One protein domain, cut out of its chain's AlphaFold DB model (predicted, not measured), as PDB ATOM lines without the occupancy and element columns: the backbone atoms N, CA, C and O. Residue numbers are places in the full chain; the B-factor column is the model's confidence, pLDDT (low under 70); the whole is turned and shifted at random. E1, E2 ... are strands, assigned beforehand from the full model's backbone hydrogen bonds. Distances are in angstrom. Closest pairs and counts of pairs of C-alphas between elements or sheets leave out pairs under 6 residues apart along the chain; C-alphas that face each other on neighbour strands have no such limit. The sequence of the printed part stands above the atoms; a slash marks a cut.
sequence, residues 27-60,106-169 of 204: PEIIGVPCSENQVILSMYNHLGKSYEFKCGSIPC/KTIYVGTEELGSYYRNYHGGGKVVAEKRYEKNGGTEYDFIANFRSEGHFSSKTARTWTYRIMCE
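AT A GLANCE: This is residues 27 to 60 and 106 to 169 of the 204 residues of an uncharacterized protein of Caenorhabditis brenneri (UniProt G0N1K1). Two three-stranded antiparallel sheets face each other in a sandwich: the twisted E3-E6-E5, with its long hairpin E5 and E6, and the shorter E2-E1-E4. The 98 printed residues hold six named strands, E1 to E6 in chain order, and no named helix: all strand. The whole is compact, radius of gyration of the C-alphas 14.2 A, but elongated, spanning 47 by 25 by 18 A.

IN THESE COORDINATES: E5, residues 140 to 153, measures 38.6 A from C-alpha 140 at (-3.152, 59.285, 20.858). E6, residues 156 to 168, measures 37.5 A and ends at (-5.377, 56.560, 17.025). E3 is residues 108 to 115, E2 50 to 57 and E4 121 to 123. E1, residues 38 to 45, bends by 61 degrees at residue 41.

HOW THE PARTS SIT: Inner strand E6 pairs with E5 (N 146 and O 162, 2.8 A) and E3 (N 115 and O 159, 2.7 A). The sheets' planes are 12 degrees apart; the closest C-alphas of E1 and E5, Ile 40 and Ile 145, are 5.2 A apart. E1 pairs with E2 (N 41 and O 54, 2.8 A) and E4 (N 43 and O 122, 2.8 A).

THE WHOLE: Residues 61 to 105 are not printed; C-alphas 60 and 106 are 11.4 A apart. The link E4 to E5 is long, 16 residues. Residues 152 to 156 are among those with pLDDT under 70.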
ATOM      1  N   PRO A  27     -10.243  27.967  37.619       64.19
ATOM      2  CA  PRO A  27     -10.806  29.153  38.254       64.19
ATOM      3  C   PRO A  27     -12.127  29.511  37.574       64.19
ATOM      4  O   PRO A  27     -12.209  29.575  36.348       64.19
ATOM      5  N   GLU A  28     -13.156  29.717  38.385       69.44
ATOM      6  CA  GLU A  28     -14.460  30.138  37.897       69.44
ATOM      7  C   GLU A  28     -14.318  31.565  37.387       69.44
ATOM      8  O   GLU A  28     -13.786  32.420  38.077       69.44
ATOM      9  N   ILE A  29     -14.741  31.869  36.175       70.00
ATOM     10  CA  ILE A  29     -14.742  33.262  35.729       70.00
ATOM     11  C   ILE A  29     -15.995  33.930  36.321       70.00
ATOM     12  O   ILE A  29     -17.075  33.363  36.308       70.00
ATOM     13  N   ILE A  30     -15.873  35.096  36.949       65.25
ATOM     14  CA  ILE A  30     -17.018  35.758  37.593       65.25
ATOM     15  C   ILE A  30     -17.292  37.063  36.859       65.25
ATOM     16  O   ILE A  30     -16.387  37.837  36.567       65.25
ATOM     17  N   GLY A  31     -18.567  37.312  36.573       67.31
ATOM     18  CA  GLY A  31     -19.024  38.511  35.881       67.31
ATOM     19  C   GLY A  31     -19.442  38.250  34.437       67.31
ATOM     20  O   GLY A  31     -19.619  37.111  34.000       67.31
ATOM     21  N   VAL A  32     -19.657  39.341  33.708       75.44
ATOM     22  CA  VAL A  32     -20.146  39.304  32.328       75.44
ATOM     23  C   VAL A  32     -18.939  39.332  31.388       75.44
ATOM     24  O   VAL A  32     -18.147  40.274  31.462       75.44
ATOM     25  N   PRO A  33     -18.754  38.319  30.522       84.00
ATOM     26  CA  PRO A  33     -17.677  38.344  29.543       84.00
ATOM     27  C   PRO A  33     -17.860  39.513  28.565       84.00
ATOM     28  O   PRO A  33     -18.970  40.012  28.372       84.00
ATOM     29  N   CYS A  34     -16.768  39.950  27.933       89.56
ATOM     30  CA  CYS A  34     -16.837  41.033  26.952       89.56
ATOM     31  C   CYS A  34     -17.824  40.691  25.834       89.56
ATOM     32  O   CYS A  34     -17.755  39.609  25.253       89.56
ATOM     33  N   SER A  35     -18.719  41.628  25.527       91.81
ATOM     34  CA  SER A  35     -19.646  41.493  24.404       91.81
ATOM     35  C   SER A  35     -18.900  41.570  23.071       91.81
ATOM     36  O   SER A  35     -17.710  41.888  23.024       91.81
ATOM     37  N   GLU A  36     -19.597  41.281  21.973       90.94
ATOM     38  CA  GLU A  36     -19.019  41.440  20.640       90.94
ATOM     39  C   GLU A  36     -18.518  42.874  20.404       90.94
ATOM     40  O   GLU A  36     -19.123  43.853  20.846       90.94
ATOM     41  N   ASN A  37     -17.407  42.986  19.679       89.81
ATOM     42  CA  ASN A  37     -16.676  44.217  19.393       89.81
ATOM     43  C   ASN A  37     -16.103  44.929  20.630       89.81
ATOM     44  O   ASN A  37     -15.864  46.139  20.603       89.81
ATOM     45  N   GLN A  38     -15.836  44.183  21.706       92.12
ATOM     46  CA  GLN A  38     -15.177  44.698  22.905       92.12
ATOM     47  C   GLN A  38     -13.835  44.014  23.177       92.12
ATOM     48  O   GLN A  38     -13.619  42.849  22.850       92.12
ATOM     49  N   VAL A  39     -12.954  44.760  23.840       92.31
ATOM     50  CA  VAL A  39     -11.649  44.331  24.350       92.31
ATOM     51  C   VAL A  39     -11.619  44.425  25.874       92.31
ATOM     52  O   VAL A  39     -12.421  45.139  26.485       92.31
ATOM     53  N   ILE A  40     -10.666  43.742  26.509       92.94
ATOM     54  CA  ILE A  40     -10.447  43.873  27.953       92.94
ATOM     55  C   ILE A  40      -9.555  45.098  28.212       92.94
ATOM     56  O   ILE A  40      -8.469  45.231  27.645       92.94
ATOM     57  N   LEU A  41      -9.994  45.973  29.116       92.12
ATOM     58  CA  LEU A  41      -9.234  47.139  29.582       92.12
ATOM     59  C   LEU A  41      -8.563  46.883  30.934       92.12
ATOM     60  O   LEU A  41      -7.442  47.323  31.186       92.12
ATOM     61  N   SER A  42      -9.239  46.163  31.823       90.31
ATOM     62  CA  SER A  42      -8.645  45.717  33.079       90.31
ATOM     63  C   SER A  42      -9.217  44.384  33.518       90.31
ATOM     64  O   SER A  42     -10.318  44.008  33.125       90.31
ATOM     65  N   MET A  43      -8.467  43.688  34.360       87.69
ATOM     66  CA  MET A  43      -8.852  42.414  34.938       87.69
ATOM     67  C   MET A  43      -8.622  42.448  36.446       87.69
ATOM     68  O   MET A  43      -7.574  42.903  36.910       87.69
ATOM     69  N   TYR A  44      -9.593  41.940  37.191       86.38
ATOM     70  CA  TYR A  44      -9.483  41.667  38.610       86.38
ATOM     71  C   TYR A  44      -9.351  40.158  38.832       86.38
ATOM     72  O   TYR A  44     -10.082  39.376  38.232       86.38
ATOM     73  N   ASN A  45      -8.425  39.733  39.685       82.94
ATOM     74  CA  ASN A  45      -8.267  38.341  40.097       82.94
ATOM     75  C   ASN A  45      -8.612  38.205  41.584       82.94
ATOM     76  O   ASN A  45      -7.937  38.764  42.458       82.94
ATOM     77  N   HIS A  46      -9.626  37.405  41.889       80.88
ATOM     78  CA  HIS A  46     -10.046  37.092  43.248       80.88
ATOM     79  C   HIS A  46      -9.177  35.977  43.841       80.88
ATOM     80  O   HIS A  46      -9.649  34.877  44.124       80.88
ATOM     81  N   LEU A  47      -7.889  36.267  44.046       76.31
ATOM     82  CA  LEU A  47      -6.931  35.370  44.707       76.31
ATOM     83  C   LEU A  47      -6.852  33.971  44.064       76.31
ATOM     84  O   LEU A  47      -6.783  32.954  44.754       76.31
ATOM     85  N   GLY A  48      -6.919  33.911  42.735       68.44
ATOM     86  CA  GLY A  48      -6.892  32.678  41.956       68.44
ATOM     87  C   GLY A  48      -8.201  31.891  41.978       68.44
ATOM     88  O   GLY A  48      -8.253  30.819  41.388       68.44
ATOM     89  N   LYS A  49      -9.259  32.379  42.640       71.62
ATOM     90  CA  LYS A  49     -10.581  31.738  42.601       71.62
ATOM     91  C   LYS A  49     -11.334  32.104  41.334       71.62
ATOM     92  O   LYS A  49     -11.907  31.216  40.708       71.62
ATOM     93  N   SER A  50     -11.281  33.383  40.968       77.81
ATOM     94  CA  SER A  50     -11.992  33.897  39.810       77.81
ATOM     95  C   SER A  50     -11.371  35.115  39.157       77.81
ATOM     96  O   SER A  50     -10.563  35.819  39.764       77.81
ATOM     97  N   TYR A  51     -11.784  35.363  37.914       81.19
ATOM     98  CA  TYR A  51     -11.429  36.554  37.149       81.19
ATOM     99  C   TYR A  51     -12.669  37.382  36.838       81.19
ATOM    100  O   TYR A  51     -13.652  36.824  36.362       81.19
ATOM    101  N   GLU A  52     -12.589  38.691  37.054       86.00
ATOM    102  CA  GLU A  52     -13.572  39.679  36.612       86.00
ATOM    103  C   GLU A  52     -12.919  40.593  35.569       86.00
ATOM    104  O   GLU A  52     -11.780  41.040  35.730       86.00
ATOM    105  N   PHE A  53     -13.632  40.870  34.480       88.06
ATOM    106  CA  PHE A  53     -13.124  41.676  33.374       88.06
ATOM    107  C   PHE A  53     -13.877  42.994  33.277       88.06
ATOM    108  O   PHE A  53     -15.104  43.033  33.270       88.06
ATOM    109  N   LYS A  54     -13.133  44.087  33.105       91.31
ATOM    110  CA  LYS A  54     -13.684  45.359  32.654       91.31
ATOM    111  C   LYS A  54     -13.464  45.478  31.158       91.31
ATOM    112  O   LYS A  54     -12.339  45.692  30.700       91.31
ATOM    113  N   CYS A  55     -14.553  45.354  30.422       91.50
ATOM    114  CA  CYS A  55     -14.560  45.453  28.976       91.50
ATOM    115  C   CYS A  55     -14.828  46.887  28.525       91.50
ATOM    116  O   CYS A  55     -15.440  47.688  29.235       91.50
ATOM    117  N   GLY A  56     -14.367  47.206  27.329       90.62
ATOM    118  CA  GLY A  56     -14.700  48.438  26.637       90.62
ATOM    119  C   GLY A  56     -14.512  48.248  25.146       90.62
ATOM    120  O   GLY A  56     -13.965  47.243  24.697       90.62
ATOM    121  N   SER A  57     -14.985  49.200  24.363       89.56
ATOM    122  CA  SER A  57     -14.764  49.163  22.927       89.56
ATOM    123  C   SER A  57     -13.294  49.333  22.566       89.56
ATOM    124  O   SER A  57     -12.506  49.881  23.345       89.56
ATOM    125  N   ILE A  58     -12.947  48.952  21.336       88.31
ATOM    126  CA  ILE A  58     -11.657  49.336  20.774       88.31
ATOM    127  C   ILE A  58     -11.565  50.882  20.684       88.31
ATOM    128  O   ILE A  58     -12.534  51.524  20.265       88.31
ATOM    129  N   PRO A  59     -10.441  51.499  21.100       84.06
ATOM    130  CA  PRO A  59     -10.293  52.959  21.128       84.06
ATOM    131  C   PRO A  59     -10.346  53.646  19.761       84.06
ATOM    132  O   PRO A  59     -10.694  54.816  19.687       84.06
ATOM    133  N   CYS A  60      -9.978  52.944  18.696       86.75
ATOM    134  CA  CYS A  60     -10.113  53.403  17.320       86.75
ATOM    135  C   CYS A  60     -10.007  52.213  16.365       86.75
ATOM    136  O   CYS A  60      -9.565  51.125  16.750       86.75
ATOM    137  N   LYS A 106      -0.763  50.426  12.300       82.50
ATOM    138  CA  LYS A 106      -0.488  49.106  12.876       82.50
ATOM    139  C   LYS A 106      -0.552  49.141  14.399       82.50
ATOM    140  O   LYS A 106      -0.104  50.098  15.025       82.50
ATOM    141  N   THR A 107      -1.038  48.060  14.990       89.38
ATOM    142  CA  THR A 107      -0.902  47.822  16.425       89.38
ATOM    143  C   THR A 107       0.524  47.400  16.768       89.38
ATOM    144  O   THR A 107       1.172  46.694  15.995       89.38
ATOM    145  N   ILE A 108       0.999  47.783  17.947       91.50
ATOM    146  CA  ILE A 108       2.323  47.435  18.461       91.50
ATOM    147  C   ILE A 108       2.144  46.477  19.632       91.50
ATOM    148  O   ILE A 108       1.377  46.751  20.552       91.50
ATOM    149  N   TYR A 109       2.859  45.358  19.620       92.62
ATOM    150  CA  TYR A 109       2.909  44.467  20.773       92.62
ATOM    151  C   TYR A 109       3.685  45.130  21.919       92.62
ATOM    152  O   TYR A 109       4.834  45.529  21.737       92.62
ATOM    153  N   VAL A 110       3.053  45.261  23.087       93.06
ATOM    154  CA  VAL A 110       3.648  45.915  24.264       93.06
ATOM    155  C   VAL A 110       4.311  44.892  25.172       93.06
ATOM    156  O   VAL A 110       5.420  45.112  25.653       93.06
ATOM    157  N   GLY A 111       3.641  43.767  25.411       91.88
ATOM    158  CA  GLY A 111       4.164  42.741  26.295       91.88
ATOM    159  C   GLY A 111       3.153  41.658  26.635       91.88
ATOM    160  O   GLY A 111       1.961  41.764  26.341       91.88
ATOM    161  N   THR A 112       3.672  40.614  27.269       91.69
ATOM    162  CA  THR A 112       2.892  39.544  27.880       91.69
ATOM    163  C   THR A 112       3.054  39.667  29.381       91.69
ATOM    164  O   THR A 112       4.188  39.755  29.850       91.69
ATOM    165  N   GLU A 113       1.950  39.632  30.116       89.06
ATOM    166  CA  GLU A 113       1.976  39.582  31.574       89.06
ATOM    167  C   GLU A 113       1.468  38.221  32.049       89.06
ATOM    168  O   GLU A 113       0.435  37.730  31.587       89.06
ATOM    169  N   GLU A 114       2.201  37.615  32.982       87.38
ATOM    170  CA  GLU A 114       1.748  36.434  33.706       87.38
ATOM    171  C   GLU A 114       1.207  36.857  35.071       87.38
ATOM    172  O   GLU A 114       1.921  37.299  35.969       87.38
ATOM    173  N   LEU A 115      -0.101  36.726  35.217       83.19
ATOM    174  CA  LEU A 115      -0.856  37.149  36.375       83.19
ATOM    175  C   LEU A 115      -0.951  35.967  37.331       83.19
ATOM    176  O   LEU A 115      -1.775  35.064  37.169       83.19
ATOM    177  N   GLY A 116      -0.069  35.983  38.328       79.50
ATOM    178  CA  GLY A 116      -0.073  35.019  39.421       79.50
ATOM    179  C   GLY A 116      -1.381  35.040  40.223       79.50
ATOM    180  O   GLY A 116      -2.131  36.019  40.209       79.50
ATOM    181  N   SER A 117      -1.624  33.984  41.000       73.81
ATOM    182  CA  SER A 117      -2.827  33.842  41.838       73.81
ATOM    183  C   SER A 117      -3.033  35.002  42.822       73.81
ATOM    184  O   SER A 117      -4.167  35.336  43.142       73.81
ATOM    185  N   TYR A 118      -1.962  35.657  43.276       73.75
ATOM    186  CA  TYR A 118      -2.025  36.781  44.220       73.75
ATOM    187  C   TYR A 118      -2.151  38.160  43.557       73.75
ATOM    188  O   TYR A 118      -2.318  39.167  44.251       73.75
ATOM    189  N   TYR A 119      -2.055  38.232  42.228       76.94
ATOM    190  CA  TYR A 119      -2.070  39.496  41.506       76.94
ATOM    191  C   TYR A 119      -3.505  39.985  41.315       76.94
ATOM    192  O   TYR A 119      -4.201  39.487  40.442       76.94
ATOM    193  N   ARG A 120      -3.957  40.947  42.131       77.81
ATOM    194  CA  ARG A 120      -5.380  41.333  42.201       77.81
ATOM    195  C   ARG A 120      -5.879  42.226  41.072       77.81
ATOM    196  O   ARG A 120      -6.959  41.968  40.575       77.81
ATOM    197  N   ASN A 121      -5.145  43.271  40.699       82.38
ATOM    198  CA  ASN A 121      -5.629  44.298  39.771       82.38
ATOM    199  C   ASN A 121      -4.650  44.467  38.617       82.38
ATOM    200  O   ASN A 121      -3.571  45.017  38.825       82.38
ATOM    201  N   TYR A 122      -5.028  44.036  37.414       83.56
ATOM    202  CA  TYR A 122      -4.261  44.274  36.194       83.56
ATOM    203  C   TYR A 122      -4.945  45.316  35.325       83.56
ATOM    204  O   TYR A 122      -6.048  45.101  34.824       83.56
ATOM    205  N   HIS A 123      -4.268  46.439  35.111       83.12
ATOM    206  CA  HIS A 123      -4.703  47.474  34.182       83.12
ATOM    207  C   HIS A 123      -3.850  47.383  32.919       83.12
ATOM    208  O   HIS A 123      -2.773  47.968  32.845       83.12
ATOM    209  N   GLY A 124      -4.331  46.596  31.956       80.88
ATOM    210  CA  GLY A 124      -3.661  46.375  30.673       80.88
ATOM    211  C   GLY A 124      -4.140  47.300  29.558       80.88
ATOM    212  O   GLY A 124      -3.641  47.196  28.444       80.88
ATOM    213  N   GLY A 125      -5.109  48.180  29.821       86.31
ATOM    214  CA  GLY A 125      -5.641  49.064  28.799       86.31
ATOM    215  C   GLY A 125      -6.054  50.455  29.251       86.31
ATOM    216  O   GLY A 125      -6.132  50.767  30.440       86.31
ATOM    217  N   GLY A 126      -6.310  51.299  28.254       90.50
ATOM    218  CA  GLY A 126      -6.613  52.719  28.402       90.50
ATOM    219  C   GLY A 126      -5.595  53.622  27.710       90.50
ATOM    220  O   GLY A 126      -4.669  53.169  27.041       90.50
ATOM    221  N   LYS A 127      -5.793  54.935  27.856       91.50
ATOM    222  CA  LYS A 127      -4.947  55.955  27.228       91.50
ATOM    223  C   LYS A 127      -3.532  55.923  27.804       91.50
ATOM    224  O   LYS A 127      -3.341  55.980  29.018       91.50
ATOM    225  N   VAL A 128      -2.543  55.916  26.922       91.38
ATOM    226  CA  VAL A 128      -1.125  55.906  27.272       91.38
ATOM    227  C   VAL A 128      -0.660  57.326  27.596       91.38
ATOM    228  O   VAL A 128      -0.850  58.276  26.823       91.38
ATOM    229  N   VAL A 129      -0.023  57.465  28.759       90.12
ATOM    230  CA  VAL A 129       0.581  58.724  29.217       90.12
ATOM    231  C   VAL A 129       1.739  59.143  28.311       90.12
ATOM    232  O   VAL A 129       2.431  58.294  27.747       90.12
ATOM    233  N   ALA A 130       1.948  60.450  28.153       85.88
ATOM    234  CA  ALA A 130       2.863  61.012  27.156       85.88
ATOM    235  C   ALA A 130       4.296  60.459  27.258       85.88
ATOM    236  O   ALA A 130       4.944  60.223  26.242       85.88
ATOM    237  N   GLU A 131       4.766  60.187  28.475       87.50
ATOM    238  CA  GLU A 131       6.116  59.702  28.773       87.50
ATOM    239  C   GLU A 131       6.356  58.271  28.286       87.50
ATOM    240  O   GLU A 131       7.497  57.889  28.032       87.50
ATOM    241  N   LYS A 132       5.288  57.476  28.168       86.81
ATOM    242  CA  LYS A 132       5.336  56.074  27.742       86.81
ATOM    243  C   LYS A 132       4.951  55.888  26.280       86.81
ATOM    244  O   LYS A 132       4.858  54.741  25.842       86.81
ATOM    245  N   ARG A 133       4.686  56.972  25.546       87.94
ATOM    246  CA  ARG A 133       4.302  56.883  24.138       87.94
ATOM    247  C   ARG A 133       5.451  56.374  23.282       87.94
ATOM    248  O   ARG A 133       6.608  56.717  23.520       87.94
ATOM    249  N   TYR A 134       5.112  55.575  22.283       85.06
ATOM    250  CA  TYR A 134       6.048  55.117  21.271       85.06
ATOM    251  C   TYR A 134       6.384  56.264  20.305       85.06
ATOM    252  O   TYR A 134       7.554  56.555  20.061       85.06
ATOM    253  N   GLU A 135       5.367  56.990  19.828       81.88
ATOM    254  CA  GLU A 135       5.511  58.162  18.964       81.88
ATOM    255  C   GLU A 135       5.293  59.463  19.757       81.88
ATOM    256  O   GLU A 135       4.165  59.875  20.029       81.88
ATOM    257  N   LYS A 136       6.376  60.184  20.090       75.81
ATOM    258  CA  LYS A 136       6.289  61.448  20.860       75.81
ATOM    259  C   LYS A 136       5.460  62.544  20.176       75.81
ATOM    260  O   LYS A 136       4.797  63.313  20.862       75.81
ATOM    261  N   ASN A 137       5.487  62.584  18.844       73.69
ATOM    262  CA  ASN A 137       4.729  63.532  18.015       73.69
ATOM    263  C   ASN A 137       3.586  62.838  17.250       73.69
ATOM    264  O   ASN A 137       3.104  63.367  16.250       73.69
ATOM    265  N   GLY A 138       3.223  61.621  17.662       73.50
ATOM    266  CA  GLY A 138       2.200  60.818  17.010       73.50
ATOM    267  C   GLY A 138       0.782  61.170  17.444       73.50
ATOM    268  O   GLY A 138       0.506  62.213  18.040       73.50
ATOM    269  N   GLY A 139      -0.121  60.252  17.110       81.25
ATOM    270  CA  GLY A 139      -1.510  60.281  17.548       81.25
ATOM    271  C   GLY A 139      -1.677  59.936  19.034       81.25
ATOM    272  O   GLY A 139      -0.696  59.754  19.762       81.25
ATOM    273  N   THR A 140      -2.919  59.802  19.502       88.44
ATOM    274  CA  THR A 140      -3.152  59.285  20.858       88.44
ATOM    275  C   THR A 140      -2.958  57.771  20.876       88.44
ATOM    276  O   THR A 140      -3.514  57.051  20.056       88.44
ATOM    277  N   GLU A 141      -2.171  57.281  21.828       91.62
ATOM    278  CA  GLU A 141      -1.919  55.853  22.004       91.62
ATOM    279  C   GLU A 141      -2.817  55.270  23.094       91.62
ATOM    280  O   GLU A 141      -3.014  55.890  24.145       91.62
ATOM    281  N   TYR A 142      -3.326  54.064  22.853       92.69
ATOM    282  CA  TYR A 142      -4.108  53.305  23.819       92.69
ATOM    283  C   TYR A 142      -3.591  51.879  23.910       92.69
ATOM    284  O   TYR A 142      -3.378  51.236  22.883       92.69
ATOM    285  N   ASP A 143      -3.443  51.383  25.132       94.31
ATOM    286  CA  ASP A 143      -3.186  49.971  25.383       94.31
ATOM    287  C   ASP A 143      -4.524  49.233  25.544       94.31
ATOM    288  O   ASP A 143      -5.534  49.818  25.951       94.31
ATOM    289  N   PHE A 144      -4.545  47.948  25.214       93.81
ATOM    290  CA  PHE A 144      -5.646  47.033  25.499       93.81
ATOM    291  C   PHE A 144      -5.134  45.593  25.526       93.81
ATOM    292  O   PHE A 144      -4.132  45.251  24.893       93.81
ATOM    293  N   ILE A 145      -5.846  44.723  26.239       93.69
ATOM    294  CA  ILE A 145      -5.524  43.298  26.267       93.69
ATOM    295  C   ILE A 145      -6.183  42.644  25.050       93.69
ATOM    296  O   ILE A 145      -7.404  42.521  24.954       93.69
ATOM    297  N   ALA A 146      -5.336  42.233  24.116       92.75
ATOM    298  CA  ALA A 146      -5.696  41.651  22.830       92.75
ATOM    299  C   ALA A 146      -5.969  40.149  22.881       92.75
ATOM    300  O   ALA A 146      -6.471  39.575  21.916       92.75
ATOM    301  N   ASN A 147      -5.540  39.490  23.951       92.19
ATOM    302  CA  ASN A 147      -5.708  38.063  24.142       92.19
ATOM    303  C   ASN A 147      -5.608  37.740  25.634       92.19
ATOM    304  O   ASN A 147      -4.851  38.383  26.368       92.19
ATOM    305  N   PHE A 148      -6.346  36.723  26.056       88.94
ATOM    306  CA  PHE A 148      -6.369  36.229  27.422       88.94
ATOM    307  C   PHE A 148      -6.357  34.707  27.391       88.94
ATOM    308  O   PHE A 148      -7.124  34.089  26.659       88.94
ATOM    309  N   ARG A 149      -5.515  34.101  28.223       87.06
ATOM    310  CA  ARG A 149      -5.505  32.659  28.429       87.06
ATOM    311  C   ARG A 149      -5.424  32.372  29.915       87.06
ATOM    312  O   ARG A 149      -4.461  32.764  30.567       87.06
ATOM    313  N   SER A 150      -6.408  31.654  30.442       80.88
ATOM    314  CA  SER A 150      -6.275  31.075  31.775       80.88
ATOM    315  C   SER A 150      -5.316  29.885  31.711       80.88
ATOM    316  O   SER A 150      -5.419  29.031  30.827       80.88
ATOM    317  N   GLU A 151      -4.364  29.849  32.634       77.88
ATOM    318  CA  GLU A 151      -3.385  28.782  32.781       77.88
ATOM    319  C   GLU A 151      -3.612  28.113  34.146       77.88
ATOM    320  O   GLU A 151      -3.421  28.695  35.214       77.88
ATOM    321  N   GLY A 152      -4.097  26.872  34.121       66.94
ATOM    322  CA  GLY A 152      -4.273  26.068  35.326       66.94
ATOM    323  C   GLY A 152      -3.082  25.139  35.516       66.94
ATOM    324  O   GLY A 152      -2.894  24.228  34.712       66.94
ATOM    325  N   HIS A 153      -2.311  25.323  36.588       51.97
ATOM    326  CA  HIS A 153      -1.396  24.295  37.079       51.97
ATOM    327  C   HIS A 153      -1.787  23.881  38.502       51.97
ATOM    328  O   HIS A 153      -2.310  24.688  39.265       51.97
ATOM    329  N   PHE A 154      -1.520  22.619  38.848       47.72
ATOM    330  CA  PHE A 154      -1.968  21.889  40.051       47.72
ATOM    331  C   PHE A 154      -1.847  22.638  41.399       47.72
ATOM    332  O   PHE A 154      -2.553  22.312  42.345       47.72
ATOM    333  N   SER A 155      -0.986  23.654  41.491       50.25
ATOM    334  CA  SER A 155      -0.763  24.485  42.682       50.25
ATOM    335  C   SER A 155      -0.808  26.001  42.423       50.25
ATOM    336  O   SER A 155      -0.628  26.787  43.352       50.25
ATOM    337  N   SER A 156      -1.043  26.441  41.182       56.31
ATOM    338  CA  SER A 156      -1.047  27.855  40.797       56.31
ATOM    339  C   SER A 156      -2.048  28.108  39.670       56.31
ATOM    340  O   SER A 156      -1.868  27.655  38.540       56.31
ATOM    341  N   LYS A 157      -3.104  28.860  39.988       71.50
ATOM    342  CA  LYS A 157      -4.075  29.369  39.016       71.50
ATOM    343  C   LYS A 157      -3.560  30.716  38.516       71.50
ATOM    344  O   LYS A 157      -3.569  31.691  39.272       71.50
ATOM    345  N   THR A 158      -3.036  30.738  37.297       78.81
ATOM    346  CA  THR A 158      -2.454  31.926  36.670       78.81
ATOM    347  C   THR A 158      -3.232  32.293  35.413       78.81
ATOM    348  O   THR A 158      -4.052  31.533  34.893       78.81
ATOM    349  N   ALA A 159      -3.030  33.510  34.937       84.31
ATOM    350  CA  ALA A 159      -3.533  33.928  33.643       84.31
ATOM    351  C   ALA A 159      -2.421  34.601  32.863       84.31
ATOM    352  O   ALA A 159      -1.576  35.280  33.437       84.31
ATOM    353  N   ARG A 160      -2.446  34.444  31.549       89.38
ATOM    354  CA  ARG A 160      -1.546  35.132  30.643       89.38
ATOM    355  C   ARG A 160      -2.337  36.112  29.796       89.38
ATOM    356  O   ARG A 160      -3.355  35.749  29.201       89.38
ATOM    357  N   THR A 161      -1.882  37.356  29.758       91.38
ATOM    358  CA  THR A 161      -2.477  38.419  28.947       91.38
ATOM    359  C   THR A 161      -1.460  38.926  27.943       91.38
ATOM    360  O   THR A 161      -0.273  39.015  28.243       91.38
ATOM    361  N   TRP A 162      -1.927  39.270  26.745       93.88
ATOM    362  CA  TRP A 162      -1.107  39.922  25.727       93.88
ATOM    363  C   TRP A 162      -1.638  41.324  25.507       93.88
ATOM    364  O   TRP A 162      -2.762  41.499  25.030       93.88
ATOM    365  N   THR A 163      -0.825  42.312  25.847       94.25
ATOM    366  CA  THR A 163      -1.185  43.719  25.729       94.25
ATOM    367  C   THR A 163      -0.633  44.277  24.431       94.25
ATOM    368  O   THR A 163       0.547  44.114  24.102       94.25
ATOM    369  N   TYR A 164      -1.510  44.935  23.686       94.19
ATOM    370  CA  TYR A 164      -1.183  45.628  22.454       94.19
ATOM    371  C   TYR A 164      -1.541  47.093  22.579       94.19
ATOM    372  O   TYR A 164      -2.432  47.486  23.327       94.19
ATOM    373  N   ARG A 165      -0.834  47.885  21.789       93.38
ATOM    374  CA  ARG A 165      -1.030  49.307  21.651       93.38
ATOM    375  C   ARG A 165      -1.588  49.626  20.286       93.38
ATOM    376  O   ARG A 165      -1.049  49.169  19.281       93.38
ATOM    377  N   ILE A 166      -2.604  50.471  20.248       91.38
ATOM    378  CA  ILE A 166      -3.111  51.079  19.023       91.38
ATOM    379  C   ILE A 166      -2.809  52.576  19.022       91.38
ATOM    380  O   ILE A 166      -2.882  53.246  20.053       91.38
ATOM    381  N   MET A 167      -2.434  53.088  17.853       90.50
ATOM    382  CA  MET A 167      -2.206  54.510  17.612       90.50
ATOM    383  C   MET A 167      -3.422  55.076  16.884       90.50
ATOM    384  O   MET A 167      -3.612  54.796  15.703       90.50
ATOM    385  N   CYS A 168      -4.217  55.876  17.582       87.44
ATOM    386  CA  CYS A 168      -5.377  56.560  17.025       87.44
ATOM    387  C   CYS A 168      -4.959  57.916  16.465       87.44
ATOM    388  O   CYS A 168      -4.114  58.595  17.053       87.44
ATOM    389  N   GLU A 169      -5.525  58.324  15.332       81.81
ATOM    390  CA  GLU A 169      -5.292  59.673  14.810       81.81
ATOM    391  C   GLU A 169      -5.800  60.717  15.816       81.81
ATOM    392  O   GLU A 169      -6.701  60.457  16.615       81.81
TER     393      GLU A 169